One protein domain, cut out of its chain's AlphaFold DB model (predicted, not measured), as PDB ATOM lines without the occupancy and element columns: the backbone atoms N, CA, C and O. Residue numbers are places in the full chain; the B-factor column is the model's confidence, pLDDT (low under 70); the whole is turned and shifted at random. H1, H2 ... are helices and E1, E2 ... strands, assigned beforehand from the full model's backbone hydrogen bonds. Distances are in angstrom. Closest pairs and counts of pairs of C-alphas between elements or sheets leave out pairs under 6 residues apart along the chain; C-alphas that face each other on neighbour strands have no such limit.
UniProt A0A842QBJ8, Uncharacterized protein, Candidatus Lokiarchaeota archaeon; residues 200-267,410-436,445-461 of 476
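Overview. This is residues 200 to 267, 410 to 436 and 445 to 461 of the 476 residues of an uncharacterized protein of Candidatus Lokiarchaeota archaeon (UniProt A0A842QBJ8). There is little regular structure: one twisted sheet of four strands makes a wall, bare on one side at E2 and E3, while over its other side and at its ends lie the long loops of residues 200 to 217 and 239 to 256 and two short helices, H1 and H2, which only graze it. The printed part has 112 residues, 34 of them in named elements, mixed in class, in the order H1 E1 H2 E2 E3 E4. The mixed sheet runs E1 E4 E3 E2. The whole is compact, radius of gyration of the C-alphas 14.0 A, spanning 39 by 30 by 29 A.

Along the chain. E2 is residues 411 to 417, 17.3 A; E3 421 to 426, 16.5 A; E4 450 to 454, 12.4 A, ending at C-alpha 454 (0.364, -10.587, -18.540); E1 236 to 238, 6.4 A. H1 is 218 to 223, 8.6 A, beginning at C-alpha 218 (7.079, -0.559, -13.948); H2 is 257 to 263, 9.8 A.

Arrangement. Within hydrogen-bond range are N 423 and O 415, 2.7 A, in the antiparallel hairpin E2 and E3; N 424 and O 452, 2.8 A, between antiparallel E4 and E3; N 453 and O 238, 3.2 A, between parallel E1 and E4. H1 grazes the sheet with residues 221 to 222, H2 with 262 to 263. H1 and H2 are close but not clearly touching; their closest C-alphas, of Tyr 218 and Asn 261, are 7.1 A apart. Every O i to N i+4 pair is within range in H1, 2 of 3 in H2.

Size, cuts and confidence. The C-alphas farthest apart, of Ser 229 and Val 253, are 42.2 A apart. Residues 268 to 409 and 437 to 444 are cut out; C-alphas 267 and 410 are 8.0 A apart, as are 436 and 445. The links H1 to E1 and E1 to H2 are long. The pLDDT is under 70 at residues 233, 434 to 436 and 445 to 461.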
ATOM      1  N   ARG A 200      -9.050  -0.639 -15.199       84.38
ATOM      2  CA  ARG A 200     -10.171  -0.898 -14.295       84.38
ATOM      3  C   ARG A 200      -9.881  -0.431 -12.876       84.38
ATOM      4  O   ARG A 200      -9.048  -1.009 -12.186       84.38
ATOM      5  N   THR A 201     -10.656   0.541 -12.413       90.62
ATOM      6  CA  THR A 201     -10.590   1.069 -11.043       90.62
ATOM      7  C   THR A 201     -11.709   0.553 -10.143       90.62
ATOM      8  O   THR A 201     -11.807   0.978  -8.998       90.62
ATOM      9  N   ASP A 202     -12.580  -0.341 -10.614       92.06
ATOM     10  CA  ASP A 202     -13.616  -0.971  -9.789       92.06
ATOM     11  C   ASP A 202     -13.000  -1.952  -8.781       92.06
ATOM     12  O   ASP A 202     -13.383  -1.930  -7.612       92.06
ATOM     13  N   ARG A 203     -12.004  -2.738  -9.219       89.31
ATOM     14  CA  ARG A 203     -11.379  -3.806  -8.422       89.31
ATOM     15  C   ARG A 203      -9.963  -3.526  -7.921       89.31
ATOM     16  O   ARG A 203      -9.578  -4.055  -6.881       89.31
ATOM     17  N   PHE A 204      -9.203  -2.723  -8.659       88.69
ATOM     18  CA  PHE A 204      -7.792  -2.457  -8.384       88.69
ATOM     19  C   PHE A 204      -7.567  -1.001  -7.978       88.69
ATOM     20  O   PHE A 204      -8.325  -0.105  -8.367       88.69
ATOM     21  N   GLU A 205      -6.515  -0.781  -7.202       90.06
ATOM     22  CA  GLU A 205      -5.941   0.528  -6.896       90.06
ATOM     23  C   GLU A 205      -4.406   0.449  -6.879       90.06
ATOM     24  O   GLU A 205      -3.833  -0.591  -7.195       90.06
ATOM     25  N   GLY A 206      -3.728   1.562  -6.585       88.12
ATOM     26  CA  GLY A 206      -2.260   1.620  -6.595       88.12
ATOM     27  C   GLY A 206      -1.625   1.945  -7.952       88.12
ATOM     28  O   GLY A 206      -0.402   1.954  -8.041       88.12
ATOM     29  N   PHE A 207      -2.426   2.266  -8.976       89.69
ATOM     30  CA  PHE A 207      -1.946   2.735 -10.282       89.69
ATOM     31  C   PHE A 207      -1.018   3.949 -10.148       89.69
ATOM     32  O   PHE A 207      -1.322   4.897  -9.414       89.69
ATOM     33  N   LYS A 208       0.095   3.924 -10.883       89.06
ATOM     34  CA  LYS A 208       1.065   5.012 -10.988       89.06
ATOM     35  C   LYS A 208       1.190   5.420 -12.445       89.06
ATOM     36  O   LYS A 208       1.531   4.600 -13.285       89.06
ATOM     37  N   ASN A 209       0.848   6.673 -12.721       86.88
ATOM     38  CA  ASN A 209       1.036   7.247 -14.040       86.88
ATOM     39  C   ASN A 209       2.475   7.732 -14.135       86.88
ATOM     40  O   ASN A 209       2.804   8.747 -13.527       86.88
ATOM     41  N   ASP A 210       3.296   6.947 -14.813       81.62
ATOM     42  CA  ASP A 210       4.685   7.247 -15.104       81.62
ATOM     43  C   ASP A 210       4.785   8.377 -16.138       81.62
ATOM     44  O   ASP A 210       4.012   8.409 -17.097       81.62
ATOM     45  N   VAL A 211       5.701   9.321 -15.936       78.25
ATOM     46  CA  VAL A 211       5.942  10.435 -16.871       78.25
ATOM     47  C   VAL A 211       6.495   9.986 -18.225       78.25
ATOM     48  O   VAL A 211       6.273  10.677 -19.212       78.25
ATOM     49  N   SER A 212       7.180   8.841 -18.279       70.44
ATOM     50  CA  SER A 212       7.815   8.284 -19.480       70.44
ATOM     51  C   SER A 212       6.998   7.169 -20.148       70.44
ATOM     52  O   SER A 212       7.016   7.051 -21.371       70.44
ATOM     53  N   GLY A 213       6.271   6.360 -19.363       70.62
ATOM     54  CA  GLY A 213       5.549   5.169 -19.854       70.62
ATOM     55  C   GLY A 213       4.077   5.065 -19.440       70.62
ATOM     56  O   GLY A 213       3.482   3.986 -19.511       70.62
ATOM     57  N   GLY A 214       3.504   6.149 -18.911       79.88
ATOM     58  CA  GLY A 214       2.100   6.217 -18.528       79.88
ATOM     59  C   GLY A 214       1.700   5.234 -17.422       79.88
ATOM     60  O   GLY A 214       2.477   4.826 -16.557       79.88
ATOM     61  N   VAL A 215       0.424   4.847 -17.402       82.75
ATOM     62  CA  VAL A 215      -0.087   3.845 -16.452       82.75
ATOM     63  C   VAL A 215       0.506   2.440 -16.651       82.75
ATOM     64  O   VAL A 215       0.751   1.799 -15.632       82.75
ATOM     65  N   PRO A 216       0.744   1.915 -17.868       75.62
ATOM     66  CA  PRO A 216       1.292   0.572 -18.077       75.62
ATOM     67  C   PRO A 216       2.813   0.461 -17.824       75.62
ATOM     68  O   PRO A 216       3.505  -0.291 -18.501       75.62
ATOM     69  N   GLY A 217       3.343   1.179 -16.830       79.25
ATOM     70  CA  GLY A 217       4.764   1.175 -16.481       79.25
ATOM     71  C   GLY A 217       5.146   0.256 -15.313       79.25
ATOM     72  O   GLY A 217       4.295  -0.299 -14.600       79.25
ATOM     73  N   TYR A 218       6.459   0.174 -15.061       84.81
ATOM     74  CA  TYR A 218       7.079  -0.559 -13.948       84.81
ATOM     75  C   TYR A 218       6.365  -0.312 -12.611       84.81
ATOM     76  O   TYR A 218       5.999  -1.248 -11.897       84.81
ATOM     77  N   TRP A 219       6.083   0.954 -12.284       87.00
ATOM     78  CA  TRP A 219       5.491   1.321 -10.998       87.00
ATOM     79  C   TRP A 219       4.057   0.869 -10.806       87.00
ATOM     80  O   TRP A 219       3.680   0.543  -9.680       87.00
ATOM     81  N   THR A 220       3.253   0.842 -11.866       87.88
ATOM     82  CA  THR A 220       1.921   0.247 -11.773       87.88
ATOM     83  C   THR A 220       2.052  -1.247 -11.558       87.88
ATOM     84  O   THR A 220       1.436  -1.748 -10.627       87.88
ATOM     85  N   ASN A 221       2.898  -1.947 -12.318       85.19
ATOM     86  CA  ASN A 221       3.105  -3.385 -12.124       85.19
ATOM     87  C   ASN A 221       3.588  -3.706 -10.699       85.19
ATOM     88  O   ASN A 221       3.116  -4.661 -10.085       85.19
ATOM     89  N   TYR A 222       4.463  -2.868 -10.139       86.31
ATOM     90  CA  TYR A 222       4.978  -3.017  -8.782       86.31
ATOM     91  C   TYR A 222       3.954  -2.676  -7.684       86.31
ATOM     92  O   TYR A 222       3.948  -3.311  -6.631       86.31
ATOM     93  N   LYS A 223       3.097  -1.664  -7.889       86.81
ATOM     94  CA  LYS A 223       2.210  -1.127  -6.837       86.81
ATOM     95  C   LYS A 223       0.742  -1.504  -6.967       86.81
ATOM     96  O   LYS A 223       0.012  -1.308  -5.995       86.81
ATOM     97  N   VAL A 224       0.281  -1.993  -8.114       87.69
ATOM     98  CA  VAL A 224      -1.134  -2.323  -8.325       87.69
ATOM     99  C   VAL A 224      -1.554  -3.492  -7.438       87.69
ATOM    100  O   VAL A 224      -0.863  -4.502  -7.328       87.69
ATOM    101  N   HIS A 225      -2.703  -3.355  -6.785       86.00
ATOM    102  CA  HIS A 225      -3.251  -4.383  -5.904       86.00
ATOM    103  C   HIS A 225      -4.776  -4.323  -5.863       86.00
ATOM    104  O   HIS A 225      -5.401  -3.333  -6.259       86.00
ATOM    105  N   LEU A 226      -5.393  -5.416  -5.410       87.38
ATOM    106  CA  LEU A 226      -6.825  -5.438  -5.129       87.38
ATOM    107  C   LEU A 226      -7.168  -4.426  -4.037       87.38
ATOM    108  O   LEU A 226      -6.447  -4.297  -3.051       87.38
ATOM    109  N   LYS A 227      -8.320  -3.773  -4.175       88.88
ATOM    110  CA  LYS A 227      -8.903  -2.973  -3.094       88.88
ATOM    111  C   LYS A 227      -9.270  -3.851  -1.902       88.88
ATOM    112  O   LYS A 227      -9.629  -5.017  -2.074       88.88
ATOM    113  N   ASP A 228      -9.351  -3.258  -0.713       88.81
ATOM    114  CA  ASP A 228      -9.862  -3.934   0.492       88.81
ATOM    115  C   ASP A 228     -11.230  -4.607   0.263       88.81
ATOM    116  O   ASP A 228     -11.486  -5.711   0.746       88.81
ATOM    117  N   SER A 229     -12.114  -3.977  -0.522       91.12
ATOM    118  CA  SER A 229     -13.438  -4.524  -0.854       91.12
ATOM    119  C   SER A 229     -13.399  -5.794  -1.711       91.12
ATOM    120  O   SER A 229     -14.384  -6.526  -1.747       91.12
ATOM    121  N   GLU A 230     -12.276  -6.053  -2.378       88.75
ATOM    122  CA  GLU A 230     -12.037  -7.206  -3.248       88.75
ATOM    123  C   GLU A 230     -11.087  -8.237  -2.614       88.75
ATOM    124  O   GLU A 230     -10.690  -9.193  -3.277       88.75
ATOM    125  N   GLY A 231     -10.730  -8.069  -1.333       83.62
ATOM    126  CA  GLY A 231      -9.810  -8.963  -0.621       83.62
ATOM    127  C   GLY A 231      -8.340  -8.527  -0.629       83.62
ATOM    128  O   GLY A 231      -7.482  -9.363  -0.364       83.62
ATOM    129  N   GLY A 232      -8.061  -7.250  -0.924       82.62
ATOM    130  CA  GLY A 232      -6.749  -6.609  -0.766       82.62
ATOM    131  C   GLY A 232      -6.282  -6.448   0.693       82.62
ATOM    132  O   GLY A 232      -6.860  -7.062   1.596       82.62
ATOM    133  N   PRO A 233      -5.228  -5.647   0.963       69.44
ATOM    134  CA  PRO A 233      -4.504  -4.730   0.064       69.44
ATOM    135  C   PRO A 233      -3.349  -5.392  -0.713       69.44
ATOM    136  O   PRO A 233      -2.511  -4.716  -1.294       69.44
ATOM    137  N   PHE A 234      -3.270  -6.721  -0.702       72.62
ATOM    138  CA  PHE A 234      -2.276  -7.492  -1.445       72.62
ATOM    139  C   PHE A 234      -2.958  -8.651  -2.173       72.62
ATOM    140  O   PHE A 234      -4.037  -9.092  -1.778       72.62
ATOM    141  N   GLY A 235      -2.303  -9.176  -3.205       70.19
ATOM    142  CA  GLY A 235      -2.785 -10.313  -3.985       70.19
ATOM    143  C   GLY A 235      -3.672  -9.934  -5.171       70.19
ATOM    144  O   GLY A 235      -3.902  -8.761  -5.479       70.19
ATOM    145  N   GLY A 236      -4.181 -10.979  -5.822       77.31
ATOM    146  CA  GLY A 236      -4.997 -10.895  -7.030       77.31
ATOM    147  C   GLY A 236      -4.191 -11.076  -8.312       77.31
ATOM    148  O   GLY A 236      -2.964 -11.128  -8.290       77.31
ATOM    149  N   THR A 237      -4.926 -11.159  -9.424       83.00
ATOM    150  CA  THR A 237      -4.361 -11.230 -10.771       83.00
ATOM    151  C   THR A 237      -4.704  -9.977 -11.546       83.00
ATOM    152  O   THR A 237      -5.855  -9.790 -11.953       83.00
ATOM    153  N   PHE A 238      -3.711  -9.103 -11.702       83.50
ATOM    154  CA  PHE A 238      -3.805  -7.965 -12.604       83.50
ATOM    155  C   PHE A 238      -3.403  -8.428 -14.006       83.50
ATOM    156  O   PHE A 238      -2.379  -9.080 -14.185       83.50
ATOM    157  N   THR A 239      -4.254  -8.129 -14.982       82.00
ATOM    158  CA  THR A 239      -4.043  -8.494 -16.380       82.00
ATOM    159  C   THR A 239      -4.132  -7.241 -17.215       82.00
ATOM    160  O   THR A 239      -5.133  -6.522 -17.150       82.00
ATOM    161  N   TRP A 240      -3.103  -7.016 -18.017       78.12
ATOM    162  CA  TRP A 240      -3.088  -5.990 -19.042       78.12
ATOM    163  C   TRP A 240      -2.477  -6.553 -20.325       78.12
ATOM    164  O   TRP A 240      -1.879  -7.630 -20.320       78.12
ATOM    165  N   SER A 241      -2.752  -5.870 -21.432       75.88
ATOM    166  CA  SER A 241      -2.400  -6.322 -22.775       75.88
ATOM    167  C   SER A 241      -0.956  -5.955 -23.086       75.88
ATOM    168  O   SER A 241      -0.621  -4.774 -23.044       75.88
ATOM    169  N   ASN A 242      -0.157  -6.945 -23.482       76.69
ATOM    170  CA  ASN A 242       1.123  -6.716 -24.143       76.69
ATOM    171  C   ASN A 242       0.931  -6.919 -25.659       76.69
ATOM    172  O   ASN A 242       0.540  -8.019 -26.055       76.69
ATOM    173  N   PRO A 243       1.118  -5.889 -26.506       72.12
ATOM    174  CA  PRO A 243       0.792  -5.964 -27.935       72.12
ATOM    175  C   PRO A 243       1.548  -7.034 -28.724       72.12
ATOM    176  O   PRO A 243       0.984  -7.594 -29.666       72.12
ATOM    177  N   LEU A 244       2.803  -7.301 -28.356       78.69
ATOM    178  CA  LEU A 244       3.658  -8.300 -28.992       78.69
ATOM    179  C   LEU A 244       4.036  -9.410 -28.007       78.69
ATOM    180  O   LEU A 244       4.023  -9.218 -26.789       78.69
ATOM    181  N   ASP A 245       4.372 -10.572 -28.568       86.12
ATOM    182  CA  ASP A 245       4.959 -11.687 -27.825       86.12
ATOM    183  C   ASP A 245       6.398 -11.363 -27.381       86.12
ATOM    184  O   ASP A 245       7.016 -10.426 -27.895       86.12
ATOM    185  N   ILE A 246       6.932 -12.146 -26.440       89.50
ATOM    186  CA  ILE A 246       8.315 -12.008 -25.963       89.50
ATOM    187  C   ILE A 246       9.276 -12.563 -27.018       89.50
ATOM    188  O   ILE A 246       9.192 -13.736 -27.386       89.50
ATOM    189  N   ASP A 247      10.214 -11.735 -27.482       91.69
ATOM    190  CA  ASP A 247      11.263 -12.144 -28.428       91.69
ATOM    191  C   ASP A 247      12.390 -12.950 -27.756       91.69
ATOM    192  O   ASP A 247      12.913 -13.886 -28.361       91.69
ATOM    193  N   THR A 248      12.743 -12.631 -26.509       94.25
ATOM    194  CA  THR A 248      13.742 -13.355 -25.700       94.25
ATOM    195  C   THR A 248      13.611 -13.031 -24.207       94.25
ATOM    196  O   THR A 248      13.123 -11.967 -23.832       94.25
ATOM    197  N   PHE A 249      14.100 -13.920 -23.332       94.00
ATOM    198  CA  PHE A 249      14.274 -13.619 -21.903       94.00
ATOM    199  C   PHE A 249      15.664 -13.064 -21.550       94.00
ATOM    200  O   PHE A 249      15.980 -12.843 -20.379       94.00
ATOM    201  N   ASN A 250      16.507 -12.810 -22.550       94.50
ATOM    202  CA  ASN A 250      17.811 -12.201 -22.360       94.50
ATOM    203  C   ASN A 250      17.738 -10.670 -22.463       94.50
ATOM    204  O   ASN A 250      17.605 -10.091 -23.542       94.50
ATOM    205  N   THR A 251      17.933 -10.016 -21.317       91.75
ATOM    206  CA  THR A 251      17.923  -8.551 -21.176       91.75
ATOM    207  C   THR A 251      18.931  -7.814 -22.062       91.75
ATOM    208  O   THR A 251      18.762  -6.627 -22.290       91.75
ATOM    209  N   MET A 252      19.952  -8.484 -22.599       94.44
ATOM    210  CA  MET A 252      20.984  -7.853 -23.430       94.44
ATOM    211  C   MET A 252      20.727  -7.947 -24.941       94.44
ATOM    212  O   MET A 252      21.507  -7.382 -25.699       94.44
ATOM    213  N   VAL A 253      19.707  -8.677 -25.410       94.25
ATOM    214  CA  VAL A 253      19.471  -8.875 -26.862       94.25
ATOM    215  C   VAL A 253      18.045  -8.577 -27.320       94.25
ATOM    216  O   VAL A 253      17.791  -8.597 -28.523       94.25
ATOM    217  N   SER A 254      17.128  -8.297 -26.390       90.81
ATOM    218  CA  SER A 254      15.762  -7.874 -26.713       90.81
ATOM    219  C   SER A 254      15.771  -6.624 -27.594       90.81
ATOM    220  O   SER A 254      16.434  -5.632 -27.288       90.81
ATOM    221  N   SER A 255      14.996  -6.671 -28.675       83.19
ATOM    222  CA  SER A 255      14.761  -5.531 -29.575       83.19
ATOM    223  C   SER A 255      13.367  -4.924 -29.394       83.19
ATOM    224  O   SER A 255      13.016  -3.931 -30.029       83.19
ATOM    225  N   SER A 256      12.556  -5.530 -28.524       82.12
ATOM    226  CA  SER A 256      11.151  -5.206 -28.322       82.12
ATOM    227  C   SER A 256      10.959  -4.419 -27.028       82.12
ATOM    228  O   SER A 256      11.192  -4.924 -25.927       82.12
ATOM    229  N   ALA A 257      10.435  -3.195 -27.135       77.81
ATOM    230  CA  ALA A 257      10.003  -2.422 -25.967       77.81
ATOM    231  C   ALA A 257       8.953  -3.181 -25.127       77.81
ATOM    232  O   ALA A 257       8.948  -3.109 -23.901       77.81
ATOM    233  N   TYR A 258       8.118  -3.992 -25.784       81.69
ATOM    234  CA  TYR A 258       7.105  -4.828 -25.139       81.69
ATOM    235  C   TYR A 258       7.701  -6.001 -24.354       81.69
ATOM    236  O   TYR A 258       7.154  -6.385 -23.321       81.69
ATOM    237  N   THR A 259       8.825  -6.558 -24.810       88.88
ATOM    238  CA  THR A 259       9.601  -7.528 -24.026       88.88
ATOM    239  C   THR A 259      10.242  -6.839 -22.822       88.88
ATOM    240  O   THR A 259      10.197  -7.357 -21.705       88.88
ATOM    241  N   ASN A 260      10.792  -5.637 -23.015       87.12
ATOM    242  CA  ASN A 260      11.478  -4.900 -21.952       87.12
ATOM    243  C   ASN A 260      10.555  -4.537 -20.779       87.12
ATOM    244  O   ASN A 260      11.015  -4.599 -19.642       87.12
ATOM    245  N   ASN A 261       9.257  -4.298 -21.018       83.12
ATOM    246  CA  ASN A 261       8.237  -4.139 -19.964       83.12
ATOM    247  C   ASN A 261       8.184  -5.317 -18.974       83.12
ATOM    248  O   ASN A 261       7.754  -5.155 -17.832       83.12
ATOM    249  N   ILE A 262       8.595  -6.508 -19.417       88.38
ATOM    250  CA  ILE A 262       8.632  -7.732 -18.614       88.38
ATOM    251  C   ILE A 262      10.016  -7.905 -17.998       88.38
ATOM    252  O   ILE A 262      10.120  -8.118 -16.792       88.38
ATOM    253  N   LEU A 263      11.078  -7.769 -18.796       91.69
ATOM    254  CA  LEU A 263      12.454  -7.983 -18.333       91.69
ATOM    255  C   LEU A 263      12.865  -7.013 -17.220       91.69
ATOM    256  O   LEU A 263      13.529  -7.435 -16.273       91.69
ATOM    257  N   MET A 264      12.397  -5.761 -17.260       89.12
ATOM    258  CA  MET A 264      12.654  -4.787 -16.191       89.12
ATOM    259  C   MET A 264      12.029  -5.169 -14.843       89.12
ATOM    260  O   MET A 264      12.441  -4.663 -13.807       89.12
ATOM    261  N   MET A 265      11.044  -6.075 -14.826       91.44
ATOM    262  CA  MET A 265      10.448  -6.584 -13.586       91.44
ATOM    263  C   MET A 265      11.271  -7.725 -12.965       91.44
ATOM    264  O   MET A 265      10.994  -8.122 -11.830       91.44
ATOM    265  N   LEU A 266      12.238  -8.275 -13.712       94.69
ATOM    266  CA  LEU A 266      13.051  -9.424 -13.310       94.69
ATOM    267  C   LEU A 266      14.401  -9.002 -12.717       94.69
ATOM    268  O   LEU A 266      14.931  -9.702 -11.865       94.69
ATOM    269  N   TYR A 267      14.971  -7.866 -13.106       95.69
ATOM    270  CA  TYR A 267      16.279  -7.432 -12.605       95.69
ATOM    271  C   TYR A 267      16.215  -6.035 -11.998       95.69
ATOM    272  O   TYR A 267      15.651  -5.123 -12.593       95.69
ATOM    273  N   PRO A 410      11.292  -7.810  -8.330       92.50
ATOM    274  CA  PRO A 410      10.077  -8.054  -7.565       92.50
ATOM    275  C   PRO A 410       9.221  -9.204  -8.106       92.50
ATOM    276  O   PRO A 410       8.328  -9.662  -7.385       92.50
ATOM    277  N   PHE A 411       9.475  -9.689  -9.326       92.06
ATOM    278  CA  PHE A 411       8.714 -10.766  -9.958       92.06
ATOM    279  C   PHE A 411       9.601 -11.822 -10.631       92.06
ATOM    280  O   PHE A 411      10.763 -11.588 -10.942       92.06
ATOM    281  N   ASN A 412       9.005 -12.988 -10.876       91.62
ATOM    282  CA  ASN A 412       9.557 -14.135 -11.586       91.62
ATOM    283  C   ASN A 412       8.542 -14.687 -12.569       91.62
ATOM    284  O   ASN A 412       7.363 -14.765 -12.238       91.62
ATOM    285  N   VAL A 413       8.996 -15.160 -13.725       92.69
ATOM    286  CA  VAL A 413       8.130 -15.827 -14.705       92.69
ATOM    287  C   VAL A 413       7.587 -17.135 -14.117       92.69
ATOM    288  O   VAL A 413       8.352 -18.053 -13.822       92.69
ATOM    289  N   SER A 414       6.269 -17.217 -13.928       91.06
ATOM    290  CA  SER A 414       5.572 -18.401 -13.408       91.06
ATOM    291  C   SER A 414       4.994 -19.277 -14.515       91.06
ATOM    292  O   SER A 414       4.921 -20.495 -14.348       91.06
ATOM    293  N   GLU A 415       4.617 -18.686 -15.649       91.38
ATOM    294  CA  GLU A 415       4.096 -19.397 -16.815       91.38
ATOM    295  C   GLU A 415       4.385 -18.609 -18.095       91.38
ATOM    296  O   GLU A 415       4.329 -17.384 -18.107       91.38
ATOM    297  N   TYR A 416       4.689 -19.308 -19.186       91.88
ATOM    298  CA  TYR A 416       4.830 -18.695 -20.501       91.88
ATOM    299  C   TYR A 416       4.268 -19.630 -21.567       91.88
ATOM    300  O   TYR A 416       4.662 -20.795 -21.671       91.88
ATOM    301  N   VAL A 417       3.330 -19.110 -22.355       90.06
ATOM    302  CA  VAL A 417       2.751 -19.775 -23.518       90.06
ATOM    303  C   VAL A 417       2.960 -18.851 -24.710       90.06
ATOM    304  O   VAL A 417       2.297 -17.820 -24.823       90.06
ATOM    305  N   ALA A 418       3.897 -19.231 -25.583       90.06
ATOM    306  CA  ALA A 418       4.286 -18.444 -26.751       90.06
ATOM    307  C   ALA A 418       3.067 -18.039 -27.598       90.06
ATOM    308  O   ALA A 418       2.247 -18.882 -27.977       90.06
ATOM    309  N   GLY A 419       2.966 -16.745 -27.888       84.56
ATOM    310  CA  GLY A 419       1.875 -16.117 -28.627       84.56
ATOM    311  C   GLY A 419       0.549 -16.000 -27.870       84.56
ATOM    312  O   GLY A 419      -0.443 -15.597 -28.483       84.56
ATOM    313  N   GLU A 420       0.498 -16.370 -26.583       85.94
ATOM    314  CA  GLU A 420      -0.717 -16.312 -25.759       85.94
ATOM    315  C   GLU A 420      -0.561 -15.492 -24.470       85.94
ATOM    316  O   GLU A 420      -1.398 -14.627 -24.205       85.94
ATOM    317  N   PHE A 421       0.432 -15.781 -23.617       85.38
ATOM    318  CA  PHE A 421       0.667 -15.019 -22.383       85.38
ATOM    319  C   PHE A 421       2.005 -15.307 -21.701       85.38
ATOM    320  O   PHE A 421       2.556 -16.397 -21.820       85.38
ATOM    321  N   CYS A 422       2.466 -14.338 -20.906       90.25
ATOM    322  CA  CYS A 422       3.529 -14.489 -19.918       90.25
ATOM    323  C   CYS A 422       2.983 -14.119 -18.533       90.25
ATOM    324  O   CYS A 422       2.592 -12.989 -18.269       90.25
ATOM    325  N   GLU A 423       2.963 -15.056 -17.604       90.31
ATOM    326  CA  GLU A 423       2.630 -14.787 -16.212       90.31
ATOM    327  C   GLU A 423       3.913 -14.538 -15.416       90.31
ATOM    328  O   GLU A 423       4.859 -15.323 -15.495       90.31
ATOM    329  N   ILE A 424       3.949 -13.448 -14.645       90.75
ATOM    330  CA  ILE A 424       4.996 -13.181 -13.661       90.75
ATOM    331  C   ILE A 424       4.395 -13.147 -12.249       90.75
ATOM    332  O   ILE A 424       3.467 -12.410 -11.938       90.75
ATOM    333  N   SER A 425       4.916 -13.959 -11.347       88.69
ATOM    334  CA  SER A 425       4.514 -14.015  -9.940       88.69
ATOM    335  C   SER A 425       5.498 -13.257  -9.059       88.69
ATOM    336  O   SER A 425       6.673 -13.144  -9.396       88.69
ATOM    337  N   ARG A 426       5.045 -12.722  -7.926       88.12
ATOM    338  CA  ARG A 426       5.922 -12.014  -6.986       88.12
ATOM    339  C   ARG A 426       7.067 -12.906  -6.518       88.12
ATOM    340  O   ARG A 426       6.861 -14.052  -6.133       88.12
ATOM    341  N   ASN A 427       8.247 -12.310  -6.410       90.31
ATOM    342  CA  ASN A 427       9.372 -12.868  -5.682       90.31
ATOM    343  C   ASN A 427       9.095 -12.793  -4.160       90.31
ATOM    344  O   ASN A 427       9.056 -11.695  -3.586       90.31
ATOM    345  N   PRO A 428       8.877 -13.929  -3.467       85.12
ATOM    346  CA  PRO A 428       8.530 -13.923  -2.046       85.12
ATOM    347  C   PRO A 428       9.675 -13.428  -1.154       85.12
ATOM    348  O   PRO A 428       9.407 -12.948  -0.053       85.12
ATOM    349  N   ASN A 429      10.918 -13.508  -1.638       86.69
ATOM    350  CA  ASN A 429      12.129 -13.118  -0.919       86.69
ATOM    351  C   ASN A 429      12.628 -11.717  -1.308       86.69
ATOM    352  O   ASN A 429      13.728 -11.336  -0.919       86.69
ATOM    353  N   TYR A 430      11.848 -10.951  -2.079       92.94
ATOM    354  CA  TYR A 430      12.248  -9.617  -2.520       92.94
ATOM    355  C   TYR A 430      12.586  -8.698  -1.336       92.94
ATOM    356  O   TYR A 430      11.889  -8.701  -0.325       92.94
ATOM    357  N   PHE A 431      13.617  -7.863  -1.446       91.56
ATOM    358  CA  PHE A 431      14.127  -7.073  -0.313       91.56
ATOM    359  C   PHE A 431      13.205  -5.934   0.146       91.56
ATOM    360  O   PHE A 431      13.357  -5.441   1.266       91.56
ATOM    361  N   TYR A 432      12.217  -5.559  -0.673       88.38
ATOM    362  CA  TYR A 432      11.101  -4.689  -0.282       88.38
ATOM    363  C   TYR A 432       9.790  -5.447  -0.025       88.38
ATOM    364  O   TYR A 432       8.727  -4.833   0.102       88.38
ATOM    365  N   ALA A 433       9.836  -6.778   0.075       74.69
ATOM    366  CA  ALA A 433       8.691  -7.569   0.494       74.69
ATOM    367  C   ALA A 433       8.168  -7.073   1.857       74.69
ATOM    368  O   ALA A 433       8.948  -6.946   2.803       74.69
ATOM    369  N   PRO A 434       6.855  -6.826   2.005       63.09
ATOM    370  CA  PRO A 434       6.292  -6.530   3.311       63.09
ATOM    371  C   PRO A 434       6.519  -7.722   4.249       63.09
ATOM    372  O   PRO A 434       6.156  -8.856   3.923       63.09
ATOM    373  N   GLU A 435       7.108  -7.450   5.417       50.56
ATOM    374  CA  GLU A 435       7.293  -8.433   6.488       50.56
ATOM    375  C   GLU A 435       5.957  -9.133   6.795       50.56
ATOM    376  O   GLU A 435       4.946  -8.447   7.015       50.56
ATOM    377  N   PRO A 436       5.910 -10.479   6.849       46.66
ATOM    378  CA  PRO A 436       4.714 -11.183   7.275       46.66
ATOM    379  C   PRO A 436       4.400 -10.758   8.712       46.66
ATOM    380  O   PRO A 436       5.113 -11.090   9.659       46.66
ATOM    381  N   PRO A 445      -1.950 -15.504   8.154       30.75
ATOM    382  CA  PRO A 445      -2.247 -15.038   6.822       30.75
ATOM    383  C   PRO A 445      -1.137 -15.651   5.971       30.75
ATOM    384  O   PRO A 445       0.013 -15.229   6.065       30.75
ATOM    385  N   THR A 446      -1.455 -16.699   5.208       37.88
ATOM    386  CA  THR A 446      -0.648 -17.074   4.044       37.88
ATOM    387  C   THR A 446      -0.348 -15.772   3.325       37.88
ATOM    388  O   THR A 446      -1.296 -15.096   2.915       37.88
ATOM    389  N   ALA A 447       0.924 -15.367   3.290       32.59
ATOM    390  CA  ALA A 447       1.328 -14.165   2.583       32.59
ATOM    391  C   ALA A 447       0.733 -14.277   1.171       32.59
ATOM    392  O   ALA A 447       1.004 -15.276   0.505       32.59
ATOM    393  N   PRO A 448      -0.173 -13.376   0.760       36.47
ATOM    394  CA  PRO A 448      -0.887 -13.559  -0.492       36.47
ATOM    395  C   PRO A 448       0.103 -13.516  -1.660       36.47
ATOM    396  O   PRO A 448       0.916 -12.591  -1.759       36.47
ATOM    397  N   ASP A 449       0.026 -14.540  -2.514       39.66
ATOM    398  CA  ASP A 449       0.641 -14.576  -3.840       39.66
ATOM    399  C   ASP A 449       0.138 -13.367  -4.636       39.66
ATOM    400  O   ASP A 449      -1.070 -13.190  -4.826       39.66
ATOM    401  N   LEU A 450       1.057 -12.516  -5.087       39.34
ATOM    402  CA  LEU A 450       0.770 -11.666  -6.237       39.34
ATOM    403  C   LEU A 450       1.078 -12.521  -7.463       39.34
ATOM    404  O   LEU A 450       2.218 -12.944  -7.651       39.34
ATOM    405  N   THR A 451       0.071 -12.755  -8.289       40.69
ATOM    406  CA  THR A 451       0.245 -13.360  -9.608       40.69
ATOM    407  C   THR A 451      -0.083 -12.275 -10.618       40.69
ATOM    408  O   THR A 451      -1.248 -11.953 -10.796       40.69
ATOM    409  N   LEU A 452       0.901 -11.653 -11.257       43.06
ATOM    410  CA  LEU A 452       0.648 -10.783 -12.403       43.06
ATOM    411  C   LEU A 452       0.526 -11.678 -13.645       43.06
ATOM    412  O   LEU A 452       1.511 -12.242 -14.099       43.06
ATOM    413  N   ALA A 453      -0.671 -11.822 -14.213       37.41
ATOM    414  CA  ALA A 453      -0.837 -12.539 -15.480       37.41
ATOM    415  C   ALA A 453      -0.854 -11.535 -16.626       37.41
ATOM    416  O   ALA A 453      -1.883 -10.896 -16.870       37.41
ATOM    417  N   LEU A 454       0.277 -11.389 -17.323       47.50
ATOM    418  CA  LEU A 454       0.364 -10.587 -18.540       47.50
ATOM    419  C   LEU A 454      -0.150 -11.445 -19.691       47.50
ATOM    420  O   LEU A 454       0.544 -12.314 -20.212       47.50
ATOM    421  N   VAL A 455      -1.401 -11.223 -20.084       35.75
ATOM    422  CA  VAL A 455      -1.969 -11.924 -21.233       35.75
ATOM    423  C   VAL A 455      -1.506 -11.218 -22.504       35.75
ATOM    424  O   VAL A 455      -2.079 -10.207 -22.910       35.75
ATOM    425  N   ALA A 456      -0.461 -11.760 -23.124       33.41
ATOM    426  CA  ALA A 456      -0.013 -11.446 -24.480       33.41
ATOM    427  C   ALA A 456      -0.961 -12.081 -25.512       33.41
ATOM    428  O   ALA A 456      -0.593 -12.943 -26.300       33.41
ATOM    429  N   GLY A 457      -2.230 -11.688 -25.474       29.70
ATOM    430  CA  GLY A 457      -3.222 -12.095 -26.456       29.70
ATOM    431  C   GLY A 457      -3.641 -10.872 -27.245       29.70
ATOM    432  O   GLY A 457      -4.030  -9.882 -26.633       29.70
ATOM    433  N   ALA A 458      -3.584 -10.946 -28.577       31.00
ATOM    434  CA  ALA A 458      -4.000  -9.901 -29.512       31.00
ATOM    435  C   ALA A 458      -5.421  -9.378 -29.215       31.00
ATOM    436  O   ALA A 458      -6.411  -9.809 -29.808       31.00
ATOM    437  N   VAL A 459      -5.534  -8.440 -28.279       27.50
ATOM    438  CA  VAL A 459      -6.764  -7.724 -27.956       27.50
ATOM    439  C   VAL A 459      -6.414  -6.251 -27.769       27.50
ATOM    440  O   VAL A 459      -6.472  -5.707 -26.675       27.50
ATOM    441  N   GLY A 460      -6.056  -5.619 -28.888       29.56
ATOM    442  CA  GLY A 460      -6.356  -4.216 -29.189       29.56
ATOM    443  C   GLY A 460      -6.101  -3.186 -28.090       29.56
ATOM    444  O   GLY A 460      -6.982  -2.368 -27.833       29.56
ATOM    445  N   ALA A 461      -4.922  -3.187 -27.477       26.31
ATOM    446  CA  ALA A 461      -4.432  -2.028 -26.744       26.31
ATOM    447  C   ALA A 461      -3.159  -1.541 -27.434       26.31
ATOM    448  O   ALA A 461      -2.162  -2.251 -27.453       26.31
TER     449      ALA A 461